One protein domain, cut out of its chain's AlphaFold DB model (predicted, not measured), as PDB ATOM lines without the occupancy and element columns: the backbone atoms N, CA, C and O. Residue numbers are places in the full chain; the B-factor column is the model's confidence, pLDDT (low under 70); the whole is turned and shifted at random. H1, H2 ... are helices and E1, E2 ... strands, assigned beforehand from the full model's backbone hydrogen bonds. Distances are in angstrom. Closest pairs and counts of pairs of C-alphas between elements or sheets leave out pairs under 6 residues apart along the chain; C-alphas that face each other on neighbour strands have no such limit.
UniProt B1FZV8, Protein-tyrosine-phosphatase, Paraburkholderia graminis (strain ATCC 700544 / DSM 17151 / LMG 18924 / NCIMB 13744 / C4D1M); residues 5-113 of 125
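Overview. This is residues 5 to 113 of the 125 residues of the protein "Protein-tyrosine-phosphatase" of Paraburkholderia graminis (strain ATCC 700544 / DSM 17151 / LMG 18924 / NCIMB 13744 / C4D1M) (UniProt B1FZV8). One long helix, H4, makes the longest axis; H1 packs on its first turns, at one end, while its last residues, 99 to 113, stick out free at the other. Apart from H1, a small head holds two short parallel strands, E1 and E2, side by side, with H3 packed on them and the very short H2 near E1; long links join H1 to this head and the head to H4. The printed part has 109 residues, with four named helices and two named strands in the order H1, H2, E1, H3, E2, H4, and is mostly helix; the sheet's order is E1, E2. It is only just loose, close to compact, with a radius of gyration of the C-alphas of 15.8 A, and spans 48 by 33 by 29 A.

Arrangement. H1, residues 8 to 15, touches H4, residues 81 to 113, with residues 81 to 88 of H4 alone. Their closest C-alphas, those of Asn 9 and Leu 81, are 5.9 A apart. They run the same way at a steep tilt of 50 degrees. H2, residues 31 to 34, is apart from H1 and from H4. The closest C-alphas of H2 and E1, residues 40 to 42, are those of Ala 34 and Ile 40, 7.6 A apart. E1 and E2, residues 62 to 64, are parallel neighbours at 31 degrees, with N 42 and O 63 within hydrogen-bond range at 2.9 A and N 63 and O 40 at 3.0 A. E1, H3 and E2 form a strand-helix-strand unit, two parallel neighbour strands with a helix between them in the chain, and its crossover is right-handed; H3 is residues 45 to 54. The closest C-alphas of H3 and E2 are those of Ala 45 and Pro 64, 5.7 A apart. H3 and E1 come closest at the C-alphas of Thr 42 and Lys 48, 6.0 A. H3 and H4 are apart. Every O i to N i+4 pair is within hydrogen-bond range in H1 and H3, and 22 of 29 are in H4; H2 is too short for such a pair.

Along the chain. H1 begins at C-alpha 8 (257.776, 155.334, 208.654) and is 10.6 A long from first to last C-alpha. H2 measures 5.0 A, E1 6.6 A, H3 14.4 A and E2 7.1 A. E1 begins at C-alpha 40 (277.609, 165.406, 220.047). H4 measures 48.9 A and ends at C-alpha 113 (288.473, 190.942, 214.874).

Size, cuts and confidence. The two C-alphas farthest apart, those of Ser 80 and His 113, are 51.2 A apart. Without the free residues 99 to 113 the body spans 38 by 30 by 23 A. The printed part has no cut. The links H1 to H2, residues 16 to 30, and E2 to H4, residues 65 to 80, are long. The mean pLDDT of the printed part is 92.8, and residues 107 to 113 are under 70.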
ATOM      1  N   PRO A   5     266.455 152.531 206.876       95.81
ATOM      2  CA  PRO A   5     265.823 153.835 206.730       95.81
ATOM      3  C   PRO A   5     265.232 154.309 208.062       95.81
ATOM      4  O   PRO A   5     265.062 153.526 208.999       95.81
ATOM      5  N   ALA A   6     264.884 155.595 208.134       94.19
ATOM      6  CA  ALA A   6     264.081 156.106 209.239       94.19
ATOM      7  C   ALA A   6     262.739 155.354 209.335       94.19
ATOM      8  O   ALA A   6     262.169 154.946 208.319       94.19
ATOM      9  N   ALA A   7     262.227 155.186 210.557       94.69
ATOM     10  CA  ALA A   7     260.911 154.593 210.776       94.69
ATOM     11  C   ALA A   7     259.831 155.387 210.020       94.69
ATOM     12  O   ALA A   7     259.859 156.619 210.005       94.69
ATOM     13  N   SER A   8     258.851 154.698 209.431       95.06
ATOM     14  CA  SER A   8     257.776 155.334 208.654       95.06
ATOM     15  C   SER A   8     257.017 156.394 209.458       95.06
ATOM     16  O   SER A   8     256.747 157.475 208.940       95.06
ATOM     17  N   ASN A   9     256.752 156.131 210.743       96.50
ATOM     18  CA  ASN A   9     256.124 157.097 211.648       96.50
ATOM     19  C   ASN A   9     256.984 158.355 211.850       96.50
ATOM     20  O   ASN A   9     256.438 159.455 211.860       96.50
ATOM     21  N   ALA A  10     258.313 158.218 211.953       96.50
ATOM     22  CA  ALA A  10     259.221 159.362 212.055       96.50
ATOM     23  C   ALA A  10     259.179 160.219 210.782       96.50
ATOM     24  O   ALA A  10     259.058 161.438 210.861       96.50
ATOM     25  N   VAL A  11     259.216 159.577 209.607       96.75
ATOM     26  CA  VAL A  11     259.106 160.270 208.313       96.75
ATOM     27  C   VAL A  11     257.775 161.016 208.210       96.75
ATOM     28  O   VAL A  11     257.758 162.175 207.798       96.75
ATOM     29  N   ALA A  12     256.670 160.388 208.622       96.50
ATOM     30  CA  ALA A  12     255.344 160.997 208.588       96.50
ATOM     31  C   ALA A  12     255.258 162.255 209.468       96.50
ATOM     32  O   ALA A  12     254.904 163.317 208.960       96.50
ATOM     33  N   VAL A  13     255.639 162.180 210.752       97.44
ATOM     34  CA  VAL A  13     255.530 163.339 211.664       97.44
ATOM     35  C   VAL A  13     256.489 164.474 211.314       97.44
ATOM     36  O   VAL A  13     256.210 165.628 211.626       97.44
ATOM     37  N   LEU A  14     257.626 164.181 210.686       96.88
ATOM     38  CA  LEU A  14     258.570 165.214 210.260       96.88
ATOM     39  C   LEU A  14     258.150 165.871 208.945       96.88
ATOM     40  O   LEU A  14     258.327 167.078 208.783       96.88
ATOM     41  N   SER A  15     257.477 165.127 208.064       96.75
ATOM     42  CA  SER A  15     256.875 165.694 206.851       96.75
ATOM     43  C   SER A  15     255.782 166.720 207.178       96.75
ATOM     44  O   SER A  15     255.648 167.706 206.461       96.75
ATOM     45  N   GLU A  16     255.048 166.546 208.289       97.19
ATOM     46  CA  GLU A  16     254.054 167.522 208.781       97.19
ATOM     47  C   GLU A  16     254.651 168.916 209.038       97.19
ATOM     48  O   GLU A  16     253.936 169.910 208.957       97.19
ATOM     49  N   VAL A  17     255.951 168.993 209.342       95.94
ATOM     50  CA  VAL A  17     256.679 170.247 209.611       95.94
ATOM     51  C   VAL A  17     257.681 170.593 208.503       95.94
ATOM     52  O   VAL A  17     258.561 171.425 208.699       95.94
ATOM     53  N   GLY A  18     257.560 169.960 207.331       96.38
ATOM     54  CA  GLY A  18     258.386 170.257 206.158       96.38
ATOM     55  C   GLY A  18     259.804 169.676 206.186       96.38
ATOM     56  O   GLY A  18     260.645 170.110 205.403       96.38
ATOM     57  N   VAL A  19     260.088 168.698 207.053       96.25
ATOM     58  CA  VAL A  19     261.398 168.032 207.138       96.25
ATOM     59  C   VAL A  19     261.359 166.685 206.413       96.25
ATOM     60  O   VAL A  19     260.636 165.772 206.811       96.25
ATOM     61  N   ASP A  20     262.177 166.535 205.367       94.56
ATOM     62  CA  ASP A  20     262.332 165.271 204.638       94.56
ATOM     63  C   ASP A  20     263.445 164.403 205.249       94.56
ATOM     64  O   ASP A  20     264.608 164.799 205.311       94.56
ATOM     65  N   MET A  21     263.087 163.192 205.681       93.88
ATOM     66  CA  MET A  21     264.011 162.204 206.253       93.88
ATOM     67  C   MET A  21     264.100 160.896 205.454       93.88
ATOM     68  O   MET A  21     264.671 159.916 205.938       93.88
ATOM     69  N   ARG A  22     263.572 160.839 204.225       92.38
ATOM     70  CA  ARG A  22     263.518 159.593 203.429       92.38
ATOM     71  C   ARG A  22     264.901 159.034 203.070       92.38
ATOM     72  O   ARG A  22     265.090 157.815 202.975       92.38
ATOM     73  N   GLU A  23     265.891 159.909 202.929       94.94
ATOM     74  CA  GLU A  23     267.278 159.530 202.632       94.94
ATOM     75  C   GLU A  23     268.089 159.148 203.877       94.94
ATOM     76  O   GLU A  23     269.200 158.631 203.756       94.94
ATOM     77  N   HIS A  24     267.540 159.333 205.083       95.44
ATOM     78  CA  HIS A  24     268.234 158.977 206.316       95.44
ATOM     79  C   HIS A  24     268.601 157.491 206.332       95.44
ATOM     80  O   HIS A  24     267.783 156.623 206.011       95.44
ATOM     81  N   ARG A  25     269.830 157.187 206.754       96.88
ATOM     82  CA  ARG A  25     270.303 155.820 206.981       96.88
ATOM     83  C   ARG A  25     270.978 155.726 208.337       96.88
ATOM     84  O   ARG A  25     271.899 156.489 208.629       96.88
ATOM     85  N   ALA A  26     270.544 154.754 209.133       95.81
ATOM     86  CA  ALA A  26     271.119 154.490 210.441       95.81
ATOM     87  C   ALA A  26     272.603 154.115 210.319       95.81
ATOM     88  O   ALA A  26     272.998 153.310 209.470       95.81
ATOM     89  N   ARG A  27     273.440 154.673 211.195       95.88
ATOM     90  CA  ARG A  27     274.885 154.418 211.237       95.88
ATOM     91  C   ARG A  27     275.297 154.075 212.659       95.88
ATOM     92  O   ARG A  27     274.810 154.683 213.606       95.88
ATOM     93  N   GLN A  28     276.213 153.123 212.798       95.56
ATOM     94  CA  GLN A  28     276.842 152.855 214.087       95.56
ATOM     95  C   GLN A  28     277.779 154.015 214.437       95.56
ATOM     96  O   GLN A  28     278.542 154.472 213.580       95.56
ATOM     97  N   LEU A  29     277.749 154.469 215.691       94.69
ATOM     98  CA  LEU A  29     278.737 155.422 216.183       94.69
ATOM     99  C   LEU A  29     280.112 154.745 216.236       94.69
ATOM    100  O   LEU A  29     280.281 153.719 216.895       94.69
ATOM    101  N   THR A  30     281.090 155.327 215.550       95.50
ATOM    102  CA  THR A  30     282.488 154.880 215.563       95.50
ATOM    103  C   THR A  30     283.390 155.991 216.078       95.50
ATOM    104  O   THR A  30     283.026 157.167 216.019       95.50
ATOM    105  N   TRP A  31     284.598 155.638 216.526       94.19
ATOM    106  CA  TRP A  31     285.605 156.622 216.927       94.19
ATOM    107  C   TRP A  31     285.904 157.632 215.809       94.19
ATOM    108  O   TRP A  31     285.962 158.835 216.053       94.19
ATOM    109  N   GLN A  32     286.033 157.172 214.560       94.50
ATOM    110  CA  GLN A  32     286.295 158.047 213.414       94.50
ATOM    111  C   GLN A  32     285.161 159.048 213.167       94.50
ATOM    112  O   GLN A  32     285.420 160.147 212.682       94.50
ATOM    113  N   LEU A  33     283.912 158.678 213.472       94.06
ATOM    114  CA  LEU A  33     282.776 159.591 213.371       94.06
ATOM    115  C   LEU A  33     282.744 160.558 214.559       94.06
ATOM    116  O   LEU A  33     282.615 161.760 214.355       94.06
ATOM    117  N   ALA A  34     282.902 160.039 215.779       94.06
ATOM    118  CA  ALA A  34     282.843 160.825 217.006       94.06
ATOM    119  C   ALA A  34     283.963 161.874 217.078       94.06
ATOM    120  O   ALA A  34     283.698 163.036 217.359       94.06
ATOM    121  N   SER A  35     285.203 161.488 216.770       93.12
ATOM    122  CA  SER A  35     286.383 162.364 216.869       93.12
ATOM    123  C   SER A  35     286.326 163.609 215.979       93.12
ATOM    124  O   SER A  35     286.970 164.603 216.304       93.12
ATOM    125  N   ARG A  36     285.547 163.568 214.891       94.50
ATOM    126  CA  ARG A  36     285.345 164.688 213.957       94.50
ATOM    127  C   ARG A  36     284.276 165.681 214.410       94.50
ATOM    128  O   ARG A  36     284.116 166.707 213.763       94.50
ATOM    129  N   ALA A  37     283.511 165.359 215.449       93.88
ATOM    130  CA  ALA A  37     282.456 166.223 215.948       93.88
ATOM    131  C   ALA A  37     282.997 167.174 217.025       93.88
ATOM    132  O   ALA A  37     283.601 166.745 218.015       93.88
ATOM    133  N   ASP A  38     282.716 168.465 216.860       93.88
ATOM    134  CA  ASP A  38     282.934 169.475 217.901       93.88
ATOM    135  C   ASP A  38     281.883 169.367 219.017       93.88
ATOM    136  O   ASP A  38     282.152 169.689 220.174       93.88
ATOM    137  N   LEU A  39     280.695 168.861 218.669       95.69
ATOM    138  CA  LEU A  39     279.554 168.676 219.554       95.69
ATOM    139  C   LEU A  39     278.795 167.399 219.180       95.69
ATOM    140  O   LEU A  39     278.463 167.179 218.015       95.69
ATOM    141  N   ILE A  40     278.477 166.578 220.178       97.19
ATOM    142  CA  ILE A  40     277.609 165.406 220.047       97.19
ATOM    143  C   ILE A  40     276.399 165.602 220.955       97.19
ATOM    144  O   ILE A  40     276.547 165.794 222.164       97.19
ATOM    145  N   LEU A  41     275.205 165.511 220.372       98.12
ATOM    146  CA  LEU A  41     273.942 165.620 221.094       98.12
ATOM    147  C   LEU A  41     273.262 164.254 221.210       98.12
ATOM    148  O   LEU A  41     273.040 163.582 220.203       98.12
ATOM    149  N   THR A  42     272.940 163.838 222.436       98.06
ATOM    150  CA  THR A  42     272.262 162.563 222.726       98.06
ATOM    151  C   THR A  42     270.807 162.777 223.123       98.06
ATOM    152  O   THR A  42     270.437 163.844 223.604       98.06
ATOM    153  N   MET A  43     269.967 161.755 222.951       98.00
ATOM    154  CA  MET A  43     268.568 161.820 223.394       98.00
ATOM    155  C   MET A  43     268.452 161.667 224.908       98.00
ATOM    156  O   MET A  43     267.546 162.232 225.507       98.00
ATOM    157  N   THR A  44     269.380 160.923 225.525       98.19
ATOM    158  CA  THR A  44     269.347 160.641 226.965       98.19
ATOM    159  C   THR A  44     270.685 160.859 227.666       98.19
ATOM    160  O   THR A  44     271.758 160.768 227.048       98.19
ATOM    161  N   ALA A  45     270.640 161.083 228.980       97.56
ATOM    162  CA  ALA A  45     271.813 161.128 229.850       97.56
ATOM    163  C   ALA A  45     272.566 159.789 229.869       97.56
ATOM    164  O   ALA A  45     273.798 159.761 229.836       97.56
ATOM    165  N   ARG A  46     271.837 158.667 229.829       97.69
ATOM    166  CA  ARG A  46     272.441 157.329 229.747       97.69
ATOM    167  C   ARG A  46     273.228 157.138 228.450       97.69
ATOM    168  O   ARG A  46     274.335 156.614 228.488       97.69
ATOM    169  N   GLN A  47     272.695 157.578 227.307       97.38
ATOM    170  CA  GLN A  47     273.433 157.529 226.037       97.38
ATOM    171  C   GLN A  47     274.735 158.327 226.119       97.38
ATOM    172  O   GLN A  47     275.771 157.827 225.685       97.38
ATOM    173  N   LYS A  48     274.705 159.526 226.719       97.44
ATOM    174  CA  LYS A  48     275.918 160.313 226.969       97.44
ATOM    175  C   LYS A  48     276.945 159.506 227.769       97.44
ATOM    176  O   LYS A  48     278.069 159.355 227.305       97.44
ATOM    177  N   GLN A  49     276.548 158.950 228.915       97.06
ATOM    178  CA  GLN A  49     277.443 158.174 229.784       97.06
ATOM    179  C   GLN A  49     278.054 156.966 229.060       97.06
ATOM    180  O   GLN A  49     279.245 156.685 229.209       97.06
ATOM    181  N   THR A  50     277.265 156.271 228.235       96.94
ATOM    182  CA  THR A  50     277.755 155.158 227.415       96.94
ATOM    183  C   THR A  50     278.822 155.622 226.427       96.94
ATOM    184  O   THR A  50     279.861 154.977 226.304       96.94
ATOM    185  N   ILE A  51     278.600 156.739 225.730       96.19
ATOM    186  CA  ILE A  51     279.571 157.260 224.759       96.19
ATOM    187  C   ILE A  51     280.838 157.751 225.470       96.19
ATOM    188  O   ILE A  51     281.933 157.452 225.004       96.19
ATOM    189  N   GLU A  52     280.714 158.449 226.602       96.06
ATOM    190  CA  GLU A  52     281.861 158.904 227.405       96.06
ATOM    191  C   GLU A  52     282.694 157.727 227.930       96.06
ATOM    192  O   GLU A  52     283.921 157.784 227.907       96.06
ATOM    193  N   SER A  53     282.047 156.623 228.316       95.75
ATOM    194  CA  SER A  53     282.742 155.400 228.739       95.75
ATOM    195  C   SER A  53     283.498 154.723 227.589       95.75
ATOM    196  O   SER A  53     284.581 154.182 227.796       95.75
ATOM    197  N   LEU A  54     282.943 154.749 226.371       94.50
ATOM    198  CA  LEU A  54     283.595 154.186 225.183       94.50
ATOM    199  C   LEU A  54     284.725 155.082 224.659       94.50
ATOM    200  O   LEU A  54     285.730 154.576 224.162       94.50
ATOM    201  N   PHE A  55     284.567 156.404 224.762       94.62
ATOM    202  CA  PHE A  55     285.503 157.393 224.234       94.62
ATOM    203  C   PHE A  55     285.791 158.503 225.266       94.62
ATOM    204  O   PHE A  55     285.329 159.634 225.092       94.62
ATOM    205  N   PRO A  56     286.606 158.244 226.306       92.88
ATOM    206  CA  PRO A  56     286.837 159.202 227.398       92.88
ATOM    207  C   PRO A  56     287.380 160.570 226.955       92.88
ATOM    208  O   PRO A  56     287.082 161.601 227.547       92.88
ATOM    209  N   VAL A  57     288.137 160.616 225.858       92.50
ATOM    210  CA  VAL A  57     288.670 161.858 225.256       92.50
ATOM    211  C   VAL A  57     287.595 162.756 224.615       92.50
ATOM    212  O   VAL A  57     287.887 163.856 224.139       92.50
ATOM    213  N   MET A  58     286.349 162.287 224.554       90.81
ATOM    214  CA  MET A  58     285.190 163.059 224.099       90.81
ATOM    215  C   MET A  58     284.438 163.726 225.259       90.81
ATOM    216  O   MET A  58     283.509 164.495 225.000       90.81
ATOM    217  N   CYS A  59     284.818 163.462 226.516       91.50
ATOM    218  CA  CYS A  59     284.233 164.123 227.679       91.50
ATOM    219  C   CYS A  59     284.257 165.648 227.504       91.50
ATOM    220  O   CYS A  59     285.245 166.229 227.054       91.50
ATOM    221  N   GLY A  60     283.139 166.298 227.823       93.62
ATOM    222  CA  GLY A  60     282.963 167.741 227.625       93.62
ATOM    223  C   GLY A  60     282.513 168.164 226.219       93.62
ATOM    224  O   GLY A  60     282.192 169.334 226.035       93.62
ATOM    225  N   ARG A  61     282.420 167.240 225.249       95.75
ATOM    226  CA  ARG A  61     281.810 167.479 223.922       95.75
ATOM    227  C   ARG A  61     280.463 166.783 223.724       95.75
ATOM    228  O   ARG A  61     279.825 166.972 222.692       95.75
ATOM    229  N   ILE A  62     280.032 165.973 224.691       97.56
ATOM    230  CA  ILE A  62     278.801 165.181 224.611       97.56
ATOM    231  C   ILE A  62     277.788 165.720 225.619       97.56
ATOM    232  O   ILE A  62     278.062 165.804 226.820       97.56
ATOM    233  N   PHE A  63     276.596 166.058 225.137       98.00
ATOM    234  CA  PHE A  63     275.525 166.619 225.957       98.00
ATOM    235  C   PHE A  63     274.174 166.014 225.569       98.00
ATOM    236  O   PHE A  63     273.931 165.802 224.383       98.00
ATOM    237  N   PRO A  64     273.257 165.771 226.522       98.19
ATOM    238  CA  PRO A  64     271.873 165.490 226.170       98.19
ATOM    239  C   PRO A  64     271.252 166.721 225.503       98.19
ATOM    240  O   PRO A  64     271.527 167.854 225.913       98.19
ATOM    241  N   VAL A  65     270.395 166.513 224.502       98.44
ATOM    242  CA  VAL A  65     269.677 167.588 223.797       98.44
ATOM    243  C   VAL A  65     268.933 168.476 224.796       98.44
ATOM    244  O   VAL A  65     269.068 169.696 224.754       98.44
ATOM    245  N   ARG A  66     268.246 167.851 225.757       97.81
ATOM    246  CA  ARG A  66     267.539 168.500 226.869       97.81
ATOM    247  C   ARG A  66     268.347 168.497 228.173       97.81
ATOM    248  O   ARG A  66     267.837 168.415 229.280       97.81
ATOM    249  N   GLY A  67     269.668 168.627 228.064       96.94
ATOM    250  CA  GLY A  67     270.536 168.683 229.242       96.94
ATOM    251  C   GLY A  67     270.328 169.925 230.122       96.94
ATOM    252  O   GLY A  67     270.733 169.912 231.278       96.94
ATOM    253  N   PHE A  68     269.716 170.995 229.602       96.62
ATOM    254  CA  PHE A  68     269.507 172.251 230.338       96.62
ATOM    255  C   PHE A  68     268.386 172.163 231.382       96.62
ATOM    256  O   PHE A  68     268.451 172.852 232.397       96.62
ATOM    257  N   ASP A  69     267.390 171.304 231.167       97.12
ATOM    258  CA  ASP A  69     266.287 171.037 232.097       97.12
ATOM    259  C   ASP A  69     266.344 169.615 232.677       97.12
ATOM    260  O   ASP A  69     265.447 169.209 233.409       97.12
ATOM    261  N   HIS A  70     267.447 168.900 232.426       96.50
ATOM    262  CA  HIS A  70     267.737 167.567 232.960       96.50
ATOM    263  C   HIS A  70     266.707 166.514 232.527       96.50
ATOM    264  O   HIS A  70     266.526 165.509 233.216       96.50
ATOM    265  N   MET A  71     266.048 166.735 231.387       97.31
ATOM    266  CA  MET A  71     265.097 165.787 230.826       97.31
ATOM    267  C   MET A  71     265.726 164.948 229.716       97.31
ATOM    268  O   MET A  71     266.583 165.399 228.954       97.31
ATOM    269  N   ASP A  72     265.256 163.711 229.623       98.00
ATOM    270  CA  ASP A  72     265.543 162.821 228.509       98.00
ATOM    271  C   ASP A  72     264.446 162.960 227.441       98.00
ATOM    272  O   ASP A  72     263.319 163.379 227.713       98.00
ATOM    273  N   ILE A  73     264.788 162.625 226.198       97.56
ATOM    274  CA  ILE A  73     263.822 162.479 225.111       97.56
ATOM    275  C   ILE A  73     263.504 160.994 224.973       97.56
ATOM    276  O   ILE A  73     264.376 160.196 224.620       97.56
ATOM    277  N   ASP A  74     262.249 160.646 225.245       93.12
ATOM    278  CA  ASP A  74     261.766 159.273 225.155       93.12
ATOM    279  C   ASP A  74     261.814 158.748 223.717       93.12
ATOM    280  O   ASP A  74     261.508 159.458 222.753       93.12
ATOM    281  N   ASP A  75     262.185 157.475 223.586       95.06
ATOM    282  CA  ASP A  75     262.231 156.773 222.308       95.06
ATOM    283  C   ASP A  75     260.813 156.310 221.906       95.06
ATOM    284  O   ASP A  75     260.233 155.463 222.592       95.06
ATOM    285  N   PRO A  76     260.231 156.825 220.804       96.69
ATOM    286  CA  PRO A  76     258.873 156.488 220.391       96.69
ATOM    287  C   PRO A  76     258.787 155.168 219.604       96.69
ATOM    288  O   PRO A  76     257.718 154.823 219.095       96.69
ATOM    289  N   MET A  77     259.893 154.439 219.428       93.44
ATOM    290  CA  MET A  77     259.926 153.226 218.612       93.44
ATOM    291  C   MET A  77     258.888 152.183 219.057       93.44
ATOM    292  O   MET A  77     258.815 151.786 220.215       93.44
ATOM    293  N   GLY A  78     258.079 151.719 218.098       93.31
ATOM    294  CA  GLY A  78     256.990 150.764 218.339       93.31
ATOM    295  C   GLY A  78     255.701 151.378 218.898       93.31
ATOM    296  O   GLY A  78     254.727 150.652 219.087       93.31
ATOM    297  N   LEU A  79     255.665 152.693 219.130       95.69
ATOM    298  CA  LEU A  79     254.498 153.402 219.656       95.69
ATOM    299  C   LEU A  79     253.686 154.099 218.551       95.69
ATOM    300  O   LEU A  79     254.011 154.068 217.358       95.69
ATOM    301  N   SER A  80     252.585 154.724 218.967       96.94
ATOM    302  CA  SER A  80     251.651 155.444 218.101       96.94
ATOM    303  C   SER A  80     252.277 156.671 217.432       96.94
ATOM    304  O   SER A  80     253.260 157.246 217.897       96.94
ATOM    305  N   LEU A  81     251.624 157.163 216.377       96.88
ATOM    306  CA  LEU A  81     252.012 158.413 215.721       96.88
ATOM    307  C   LEU A  81     251.985 159.618 216.685       96.88
ATOM    308  O   LEU A  81     252.802 160.525 216.560       96.88
ATOM    309  N   SER A  82     251.089 159.618 217.682       97.56
ATOM    310  CA  SER A  82     251.058 160.654 218.725       97.56
ATOM    311  C   SER A  82     252.314 160.652 219.603       97.56
ATOM    312  O   SER A  82     252.812 161.730 219.912       97.56
ATOM    313  N   ALA A  83     252.872 159.483 219.937       97.75
ATOM    314  CA  ALA A  83     254.137 159.394 220.667       97.75
ATOM    315  C   ALA A  83     255.307 159.953 219.838       97.75
ATOM    316  O   ALA A  83     256.136 160.701 220.351       97.75
ATOM    317  N   PHE A  84     255.331 159.686 218.527       98.00
ATOM    318  CA  PHE A  84     256.306 160.301 217.618       98.00
ATOM    319  C   PHE A  84     256.177 161.833 217.557       98.00
ATOM    320  O   PHE A  84     257.195 162.523 217.518       98.00
ATOM    321  N   ARG A  85     254.954 162.386 217.593       98.00
ATOM    322  CA  ARG A  85     254.743 163.846 217.656       98.00
ATOM    323  C   ARG A  85     255.242 164.447 218.968       98.00
ATOM    324  O   ARG A  85     255.920 165.466 218.923       98.00
ATOM    325  N   GLN A  86     254.988 163.793 220.102       97.81
ATOM    326  CA  GLN A  86     255.514 164.227 221.403       97.81
ATOM    327  C   GLN A  86     257.049 164.183 221.436       97.81
ATOM    328  O   GLN A  86     257.689 165.124 221.904       97.81
ATOM    329  N   CYS A  87     257.656 163.133 220.870       97.94
ATOM    330  CA  CYS A  87     259.109 163.044 220.708       97.94
ATOM    331  C   CYS A  87     259.650 164.211 219.862       97.94
ATOM    332  O   CYS A  87     260.594 164.883 220.277       97.94
ATOM    333  N   ARG A  88     259.010 164.508 218.718       97.56
ATOM    334  CA  ARG A  88     259.339 165.664 217.865       97.56
ATOM    335  C   ARG A  88     259.238 166.981 218.636       97.56
ATOM    336  O   ARG A  88     260.151 167.784 218.547       97.56
ATOM    337  N   GLU A  89     258.165 167.203 219.390       97.62
ATOM    338  CA  GLU A  89     257.984 168.425 220.188       97.62
ATOM    339  C   GLU A  89     259.077 168.576 221.252       97.62
ATOM    340  O   GLU A  89     259.677 169.643 221.373       97.62
ATOM    341  N   SER A  90     259.409 167.496 221.965       97.88
ATOM    342  CA  SER A  90     260.509 167.485 222.936       97.88
ATOM    343  C   SER A  90     261.865 167.775 222.273       97.88
ATOM    344  O   SER A  90     262.668 168.548 222.802       97.88
ATOM    345  N   LEU A  91     262.102 167.214 221.080       97.69
ATOM    346  CA  LEU A  91     263.267 167.514 220.245       97.69
ATOM    347  C   LEU A  91     263.318 168.986 219.836       97.69
ATOM    348  O   LEU A  91     264.379 169.590 219.961       97.69
ATOM    349  N   THR A  92     262.204 169.566 219.384       97.62
ATOM    350  CA  THR A  92     262.128 170.971 218.957       97.62
ATOM    351  C   THR A  92     262.558 171.911 220.079       97.62
ATOM    352  O   THR A  92     263.463 172.711 219.868       97.62
ATOM    353  N   VAL A  93     262.015 171.743 221.292       98.00
ATOM    354  CA  VAL A  93     262.402 172.551 222.466       98.00
ATOM    355  C   VAL A  93     263.916 172.503 222.695       98.00
ATOM    356  O   VAL A  93     264.558 173.526 222.937       98.00
ATOM    357  N   GLY A  94     264.506 171.309 222.617       97.94
ATOM    358  CA  GLY A  94     265.941 171.154 222.813       97.94
ATOM    359  C   GLY A  94     266.784 171.722 221.674       97.94
ATOM    360  O   GLY A  94     267.816 172.341 221.928       97.94
ATOM    361  N   ILE A  95     266.357 171.548 220.424       97.44
ATOM    362  CA  ILE A  95     267.045 172.100 219.253       97.44
ATOM    363  C   ILE A  95     267.039 173.630 219.304       97.44
ATOM    364  O   ILE A  95     268.098 174.225 219.105       97.44
ATOM    365  N   ASP A  96     265.914 174.259 219.645       97.62
ATOM    366  CA  ASP A  96     265.801 175.720 219.756       97.62
ATOM    367  C   ASP A  96     266.803 176.285 220.776       97.62
ATOM    368  O   ASP A  96     267.528 177.241 220.484       97.62
ATOM    369  N   TYR A  97     266.942 175.624 221.933       97.38
ATOM    370  CA  TYR A  97     267.959 175.966 222.931       97.38
ATOM    371  C   TYR A  97     269.385 175.915 222.357       97.38
ATOM    372  O   TYR A  97     270.192 176.823 222.584       97.38
ATOM    373  N   TRP A  98     269.724 174.859 221.607       97.38
ATOM    374  CA  TRP A  98     271.060 174.715 221.023       97.38
ATOM    375  C   TRP A  98     271.320 175.714 219.898       97.38
ATOM    376  O   TRP A  98     272.429 176.241 219.825       97.38
ATOM    377  N   VAL A  99     270.323 176.027 219.068       96.88
ATOM    378  CA  VAL A  99     270.434 177.063 218.032       96.88
ATOM    379  C   VAL A  99     270.732 178.422 218.663       96.88
ATOM    380  O   VAL A  99     271.695 179.081 218.266       96.88
ATOM    381  N   GLU A 100     269.986 178.818 219.700       95.94
ATOM    382  CA  GLU A 100     270.231 180.075 220.416       95.94
ATOM    383  C   GLU A 100     271.629 180.089 221.055       95.94
ATOM    384  O   GLU A 100     272.392 181.055 220.928       95.94
ATOM    385  N   ARG A 101     271.999 178.991 221.724       94.31
ATOM    386  CA  ARG A 101     273.291 178.855 222.400       94.31
ATOM    387  C   ARG A 101     274.459 178.937 221.418       94.31
ATOM    388  O   ARG A 101     275.423 179.646 221.704       94.31
ATOM    389  N   LEU A 102     274.381 178.253 220.278       94.56
ATOM    390  CA  LEU A 102     275.408 178.280 219.231       94.56
ATOM    391  C   LEU A 102     275.485 179.650 218.544       94.56
ATOM    392  O   LEU A 102     276.587 180.136 218.281       94.56
ATOM    393  N   GLY A 103     274.349 180.328 218.355       91.81
ATOM    394  CA  GLY A 103     274.303 181.696 217.836       91.81
ATOM    395  C   GLY A 103     275.119 182.684 218.678       91.81
ATOM    396  O   GLY A 103     275.886 183.481 218.135       91.81
ATOM    397  N   LYS A 104     275.056 182.577 220.013       86.56
ATOM    398  CA  LYS A 104     275.831 183.431 220.939       86.56
ATOM    399  C   LYS A 104     277.347 183.249 220.811       86.56
ATOM    400  O   LYS A 104     278.096 184.201 221.038       86.56
ATOM    401  N   PHE A 105     277.825 182.060 220.443       77.88
ATOM    402  CA  PHE A 105     279.256 181.834 220.210       77.88
ATOM    403  C   PHE A 105     279.738 182.469 218.908       77.88
ATOM    404  O   PHE A 105     280.866 182.961 218.854       77.88
ATOM    405  N   ASN A 106     278.882 182.503 217.887       70.25
ATOM    406  CA  ASN A 106     279.251 183.037 216.582       70.25
ATOM    407  C   ASN A 106     279.417 184.569 216.610       70.25
ATOM    408  O   ASN A 106     280.335 185.106 215.997       70.25
ATOM    409  N   VAL A 107     278.598 185.275 217.401       59.62
ATOM    410  CA  VAL A 107     278.676 186.742 217.543       59.62
ATOM    411  C   VAL A 107     279.946 187.181 218.290       59.62
ATOM    412  O   VAL A 107     280.625 188.111 217.865       59.62
ATOM    413  N   ARG A 108     280.360 186.464 219.348       55.03
ATOM    414  CA  ARG A 108     281.549 186.824 220.158       55.03
ATOM    415  C   ARG A 108     282.884 186.686 219.420       55.03
ATOM    416  O   ARG A 108     283.892 187.216 219.885       55.03
ATOM    417  N   SER A 109     282.921 185.939 218.321       53.84
ATOM    418  CA  SER A 109     284.116 185.798 217.480       53.84
ATOM    419  C   SER A 109     284.253 186.934 216.465       53.84
ATOM    420  O   SER A 109     285.377 187.263 216.093       53.84
ATOM    421  N   ALA A 110     283.140 187.562 216.069       53.34
ATOM    422  CA  ALA A 110     283.137 188.707 215.162       53.34
ATOM    423  C   ALA A 110     283.651 189.992 215.840       53.34
ATOM    424  O   ALA A 110     284.390 190.748 215.213       53.34
ATOM    425  N   ASP A 111     283.354 190.199 217.129       52.78
ATOM    426  CA  ASP A 111     283.817 191.390 217.865       52.78
ATOM    427  C   ASP A 111     285.331 191.389 218.140       52.78
ATOM    428  O   ASP A 111     285.957 192.444 218.136       52.78
ATOM    429  N   ARG A 112     285.969 190.217 218.281       50.72
ATOM    430  CA  ARG A 112     287.429 190.138 218.505       50.72
ATOM    431  C   ARG A 112     288.278 190.543 217.296       50.72
ATOM    432  O   ARG A 112     289.443 190.862 217.475       50.72
ATOM    433  N   HIS A 113     287.727 190.549 216.080       46.84
ATOM    434  CA  HIS A 113     288.473 190.942 214.874       46.84
ATOM    435  C   HIS A 113     288.478 192.454 214.609       46.84
ATOM    436  O   HIS A 113     289.156 192.905 213.685       46.84
TER     437      HIS A 113